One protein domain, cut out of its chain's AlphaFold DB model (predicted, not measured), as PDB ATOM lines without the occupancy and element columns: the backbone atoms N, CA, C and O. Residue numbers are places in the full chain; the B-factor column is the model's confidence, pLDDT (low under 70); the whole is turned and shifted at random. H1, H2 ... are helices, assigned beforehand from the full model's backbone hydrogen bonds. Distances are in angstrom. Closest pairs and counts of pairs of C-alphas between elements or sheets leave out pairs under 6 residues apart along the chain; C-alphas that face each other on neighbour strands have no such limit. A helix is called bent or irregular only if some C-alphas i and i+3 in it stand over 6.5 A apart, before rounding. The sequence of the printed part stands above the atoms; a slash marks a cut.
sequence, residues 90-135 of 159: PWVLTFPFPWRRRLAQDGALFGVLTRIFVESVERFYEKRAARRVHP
ATOM      1  N   PRO A  90     200.869 233.456 181.845       90.94
ATOM      2  CA  PRO A  90     199.574 234.109 181.730       90.94
ATOM      3  C   PRO A  90     199.473 235.295 182.696       90.94
ATOM      4  O   PRO A  90     199.965 235.242 183.829       90.94
ATOM      5  N   TRP A  91     198.799 236.349 182.242       94.69
ATOM      6  CA  TRP A  91     198.421 237.506 183.045       94.69
ATOM      7  C   TRP A  91     196.901 237.648 183.036       94.69
ATOM      8  O   TRP A  91     196.272 237.544 181.986       94.69
ATOM      9  N   VAL A  92     196.314 237.888 184.208       94.94
ATOM     10  CA  VAL A  92     194.863 238.026 184.371       94.94
ATOM     11  C   VAL A  92     194.554 239.424 184.887       94.94
ATOM     12  O   VAL A  92     195.036 239.817 185.950       94.94
ATOM     13  N   LEU A  93     193.742 240.164 184.135       93.12
ATOM     14  CA  LEU A  93     193.213 241.461 184.542       93.12
ATOM     15  C   LEU A  93     191.829 241.268 185.171       93.12
ATOM     16  O   LEU A  93     190.866 240.938 184.481       93.12
ATOM     17  N   THR A  94     191.735 241.493 186.481       93.12
ATOM     18  CA  THR A  94     190.487 241.359 187.247       93.12
ATOM     19  C   THR A  94     190.026 242.717 187.759       93.12
ATOM     20  O   THR A  94     190.835 243.540 188.178       93.12
ATOM     21  N   PHE A  95     188.709 242.924 187.786       93.62
ATOM     22  CA  PHE A  95     188.089 244.144 188.300       93.62
ATOM     23  C   PHE A  95     187.198 243.869 189.523       93.62
ATOM     24  O   PHE A  95     186.584 242.787 189.604       93.62
ATOM     25  N   PRO A  96     187.063 244.848 190.443       94.12
ATOM     26  CA  PRO A  96     186.081 244.801 191.522       94.12
ATOM     27  C   PRO A  96     184.673 244.539 190.987       94.12
ATOM     28  O   PRO A  96     184.306 245.025 189.915       94.12
ATOM     29  N   PHE A  97     183.865 243.795 191.743       92.62
ATOM     30  CA  PHE A  97     182.523 243.388 191.315       92.62
ATOM     31  C   PHE A  97     181.642 244.547 190.792       92.62
ATOM     32  O   PHE A  97     181.074 244.385 189.709       92.62
ATOM     33  N   PRO A  98     181.596 245.736 191.437       94.44
ATOM     34  CA  PRO A  98     180.759 246.848 190.971       94.44
ATOM     35  C   PRO A  98     181.099 247.351 189.559       94.44
ATOM     36  O   PRO A  98     180.233 247.857 188.850       94.44
ATOM     37  N   TRP A  99     182.350 247.184 189.124       93.69
ATOM     38  CA  TRP A  99     182.826 247.686 187.834       93.69
ATOM     39  C   TRP A  99     182.477 246.756 186.674       93.69
ATOM     40  O   TRP A  99     182.333 247.208 185.538       93.69
ATOM     41  N   ARG A 100     182.294 245.457 186.940       91.38
ATOM     42  CA  ARG A 100     182.138 244.438 185.890       91.38
ATOM     43  C   ARG A 100     180.931 244.696 184.994       91.38
ATOM     44  O   ARG A 100     181.050 244.564 183.782       91.38
ATOM     45  N   ARG A 101     179.793 245.125 185.559       88.25
ATOM     46  CA  ARG A 101     178.583 245.445 184.778       88.25
ATOM     47  C   ARG A 101     178.825 246.602 183.810       88.25
ATOM     48  O   ARG A 101     178.437 246.511 182.651       88.25
ATOM     49  N   ARG A 102     179.465 247.677 184.281       90.00
ATOM     50  CA  ARG A 102     179.762 248.852 183.453       90.00
ATOM     51  C   ARG A 102     180.730 248.493 182.329       90.00
ATOM     52  O   ARG A 102     180.478 248.859 181.189       90.00
ATOM     53  N   LEU A 103     181.783 247.739 182.642       92.44
ATOM     54  CA  LEU A 103     182.783 247.293 181.668       92.44
ATOM     55  C   LEU A 103     182.220 246.309 180.639       92.44
ATOM     56  O   LEU A 103     182.581 246.385 179.473       92.44
ATOM     57  N   ALA A 104     181.298 245.430 181.037       86.81
ATOM     58  CA  ALA A 104     180.633 244.513 180.113       86.81
ATOM     59  C   ALA A 104     179.754 245.237 179.075       86.81
ATOM     60  O   ALA A 104     179.505 244.702 178.000       86.81
ATOM     61  N   GLN A 105     179.270 246.439 179.401       86.19
ATOM     62  CA  GLN A 105     178.400 247.237 178.532       86.19
ATOM     63  C   GLN A 105     179.156 248.317 177.748       86.19
ATOM     64  O   GLN A 105     178.651 248.797 176.737       86.19
ATOM     65  N   ASP A 106     180.348 248.708 178.202       91.75
ATOM     66  CA  ASP A 106     181.159 249.764 177.602       91.75
ATOM     67  C   ASP A 106     182.465 249.207 177.041       91.75
ATOM     68  O   ASP A 106     183.507 249.187 177.703       91.75
ATOM     69  N   GLY A 107     182.396 248.754 175.789       91.56
ATOM     70  CA  GLY A 107     183.558 248.219 175.086       91.56
ATOM     71  C   GLY A 107     184.669 249.252 174.879       91.56
ATOM     72  O   GLY A 107     185.838 248.876 174.839       91.56
ATOM     73  N   ALA A 108     184.335 250.546 174.797       96.00
ATOM     74  CA  ALA A 108     185.326 251.604 174.627       96.00
ATOM     75  C   ALA A 108     186.140 251.799 175.913       96.00
ATOM     76  O   ALA A 108     187.372 251.782 175.875       96.00
ATOM     77  N   LEU A 109     185.462 251.901 177.060       95.19
ATOM     78  CA  LEU A 109     186.114 251.966 178.366       95.19
ATOM     79  C   LEU A 109     186.949 250.711 178.636       95.19
ATOM     80  O   LEU A 109     188.102 250.817 179.056       95.19
ATOM     81  N   PHE A 110     186.388 249.527 178.371       95.19
ATOM     82  CA  PHE A 110     187.118 248.273 178.537       95.19
ATOM     83  C   PHE A 110     188.373 248.233 177.655       95.19
ATOM     84  O   PHE A 110     189.445 247.907 178.153       95.19
ATOM     85  N   GLY A 111     188.278 248.668 176.394       96.00
ATOM     86  CA  GLY A 111     189.419 248.751 175.482       96.00
ATOM     87  C   GLY A 111     190.538 249.669 175.983       96.00
ATOM     88  O   GLY A 111     191.711 249.307 175.895       96.00
ATOM     89  N   VAL A 112     190.199 250.822 176.572       96.88
ATOM     90  CA  VAL A 112     191.192 251.718 177.197       96.88
ATOM     91  C   VAL A 112     191.898 251.028 178.367       96.88
ATOM     92  O   VAL A 112     193.123 251.081 178.451       96.88
ATOM     93  N   LEU A 113     191.155 250.351 179.246       96.00
ATOM     94  CA  LEU A 113     191.741 249.639 180.387       96.00
ATOM     95  C   LEU A 113     192.619 248.464 179.948       96.00
ATOM     96  O   LEU A 113     193.698 248.271 180.505       96.00
ATOM     97  N   THR A 114     192.195 247.710 178.932       96.06
ATOM     98  CA  THR A 114     193.004 246.643 178.334       96.06
ATOM     99  C   THR A 114     194.304 247.197 177.764       96.06
ATOM    100  O   THR A 114     195.357 246.617 178.012       96.06
ATOM    101  N   ARG A 115     194.264 248.337 177.063       97.56
ATOM    102  CA  ARG A 115     195.472 248.980 176.536       97.56
ATOM    103  C   ARG A 115     196.437 249.381 177.654       97.56
ATOM    104  O   ARG A 115     197.593 248.983 177.611       97.56
ATOM    105  N   ILE A 116     195.950 250.079 178.683       97.44
ATOM    106  CA  ILE A 116     196.772 250.480 179.843       97.44
ATOM    107  C   ILE A 116     197.416 249.257 180.506       97.44
ATOM    108  O   ILE A 116     198.576 249.294 180.916       97.44
ATOM    109  N   PHE A 117     196.665 248.162 180.625       96.88
ATOM    110  CA  PHE A 117     197.171 246.919 181.189       96.88
ATOM    111  C   PHE A 117     198.299 246.312 180.347       96.88
ATOM    112  O   PHE A 117     199.341 245.979 180.909       96.88
ATOM    113  N   VAL A 118     198.123 246.213 179.025       96.81
ATOM    114  CA  VAL A 118     199.156 245.707 178.106       96.81
ATOM    115  C   VAL A 118     200.418 246.566 178.193       96.81
ATOM    116  O   VAL A 118     201.481 246.031 178.496       96.81
ATOM    117  N   GLU A 119     200.285 247.891 178.079       97.69
ATOM    118  CA  GLU A 119     201.405 248.840 178.201       97.69
ATOM    119  C   GLU A 119     202.134 248.698 179.553       97.69
ATOM    120  O   GLU A 119     203.361 248.765 179.642       97.69
ATOM    121  N   SER A 120     201.388 248.462 180.637       97.25
ATOM    122  CA  SER A 120     201.963 248.263 181.972       97.25
ATOM    123  C   SER A 120     202.761 246.961 182.079       97.25
ATOM    124  O   SER A 120     203.823 246.940 182.709       97.25
ATOM    125  N   VAL A 121     202.263 245.879 181.473       95.62
ATOM    126  CA  VAL A 121     202.943 244.578 181.437       95.62
ATOM    127  C   VAL A 121     204.202 244.658 180.572       95.62
ATOM    128  O   VAL A 121     205.264 244.209 181.006       95.62
ATOM    129  N   GLU A 122     204.125 245.280 179.399       95.19
ATOM    130  CA  GLU A 122     205.276 245.502 178.517       95.19
ATOM    131  C   GLU A 122     206.372 246.291 179.238       95.19
ATOM    132  O   GLU A 122     207.501 245.815 179.376       95.19
ATOM    133  N   ARG A 123     206.013 247.426 179.849       96.00
ATOM    134  CA  ARG A 123     206.951 248.250 180.624       96.00
ATOM    135  C   ARG A 123     207.568 247.500 181.807       96.00
ATOM    136  O   ARG A 123     208.713 247.761 182.192       96.00
ATOM    137  N   PHE A 124     206.825 246.586 182.433       93.75
ATOM    138  CA  PHE A 124     207.366 245.716 183.478       93.75
ATOM    139  C   PHE A 124     208.469 244.799 182.928       93.75
ATOM    140  O   PHE A 124     209.523 244.663 183.562       93.75
ATOM    141  N   TYR A 125     208.266 244.214 181.745       91.31
ATOM    142  CA  TYR A 125     209.269 243.375 181.094       91.31
ATOM    143  C   TYR A 125     210.481 244.168 180.609       91.31
ATOM    144  O   TYR A 125     211.599 243.728 180.870       91.31
ATOM    145  N   GLU A 126     210.301 245.349 180.016       93.31
ATOM    146  CA  GLU A 126     211.406 246.228 179.603       93.31
ATOM    147  C   GLU A 126     212.331 246.562 180.781       93.31
ATOM    148  O   GLU A 126     213.547 246.362 180.726       93.31
ATOM    149  N   LYS A 127     211.750 246.983 181.913       93.19
ATOM    150  CA  LYS A 127     212.511 247.282 183.136       93.19
ATOM    151  C   LYS A 127     213.234 246.053 183.680       93.19
ATOM    152  O   LYS A 127     214.340 246.164 184.209       93.19
ATOM    153  N   ARG A 128     212.613 244.873 183.601       89.00
ATOM    154  CA  ARG A 128     213.209 243.623 184.088       89.00
ATOM    155  C   ARG A 128     214.320 243.123 183.167       89.00
ATOM    156  O   ARG A 128     215.308 242.599 183.676       89.00
ATOM    157  N   ALA A 129     214.176 243.302 181.857       88.94
ATOM    158  CA  ALA A 129     215.214 243.015 180.878       88.94
ATOM    159  C   ALA A 129     216.431 243.916 181.119       88.94
ATOM    160  O   ALA A 129     217.522 243.393 181.314       88.94
ATOM    161  N   ALA A 130     216.232 245.231 181.270       84.56
ATOM    162  CA  ALA A 130     217.309 246.181 181.566       84.56
ATOM    163  C   ALA A 130     218.100 245.821 182.842       84.56
ATOM    164  O   ALA A 130     219.321 245.919 182.867       84.56
ATOM    165  N   ARG A 131     217.424 245.320 183.887       76.44
ATOM    166  CA  ARG A 131     218.078 244.840 185.124       76.44
ATOM    167  C   ARG A 131     218.829 243.511 184.961       76.44
ATOM    168  O   ARG A 131     219.716 243.223 185.758       76.44
ATOM    169  N   ARG A 132     218.455 242.682 183.980       63.28
ATOM    170  CA  ARG A 132     219.073 241.373 183.687       63.28
ATOM    171  C   ARG A 132     220.253 241.449 182.716       63.28
ATOM    172  O   ARG A 132     220.962 240.462 182.587       63.28
ATOM    173  N   VAL A 133     220.485 242.593 182.070       55.59
ATOM    174  CA  VAL A 133     221.680 242.833 181.235       55.59
ATOM    175  C   VAL A 133     222.969 242.932 182.083       55.59
ATOM    176  O   VAL A 133     224.070 242.913 181.543       55.59
ATOM    177  N   HIS A 134     222.880 242.912 183.421       46.44
ATOM    178  CA  HIS A 134     224.013 242.522 184.269       46.44
ATOM    179  C   HIS A 134     224.177 240.989 184.269       46.44
ATOM    180  O   HIS A 134     223.230 240.275 184.610       46.44
ATOM    181  N   PRO A 135     225.349 240.455 183.879       43.91
ATOM    182  CA  PRO A 135     225.477 239.086 183.407       43.91
ATOM    183  C   PRO A 135     225.301 238.086 184.549       43.91
ATOM    184  O   PRO A 135     226.168 237.927 185.405       43.91
TER     185      PRO A 135
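Overview. This is residues 90 to 135 of the 159 residues of the protein "Zn_Tnp_IS91 domain-containing protein" of Sorangium cellulosum (UniProt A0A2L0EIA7). One long straight helix, H2, makes the length of the domain, and a short helix, H1, meets its first end at a corner, like an L. Residues 90 to 96, before H1, fold back beside the first half of H2, while residues 122 to 135 stick out at the far end. The printed part has 46 residues, with two named helices, H1 then H2, and no named strand; the class is all helix. It is extended, with a radius of gyration of the C-alphas of 14.7 A and spans of 48 by 18 by 14 A.

Along the chain. H2, residues 107 to 132, measures 37.2 A from C-alpha 107 at (183.558, 248.219, 175.086) to C-alpha 132 at (219.073, 241.373, 183.687). H1, residues 97 to 105, measures 14.0 A and begins with C-alpha 97 at (182.523, 243.388, 191.315). H1 is irregular, but only just: C-alphas 98 and 101 are 6.7 A apart.

Arrangement. H2, with residues 109 to 110 alone, only just touches H1, and only at the corner by their tight link, with 3 pairs of C-alphas within 8 A. The closest C-alphas are those of Leu 103 and Phe 110, 5.4 A apart. The two helices run opposite ways at a steep tilt of 66 degrees. Every O i to N i+4 pair in H2 is within hydrogen-bond range; in H1, 3 of 5 are.

Size, cuts and confidence. The two C-alphas farthest apart, those of Gln 105 and Pro 135, are 48.0 A apart. The printed part has no cut. The model's pLDDT is under 70 at residues 132 to 135.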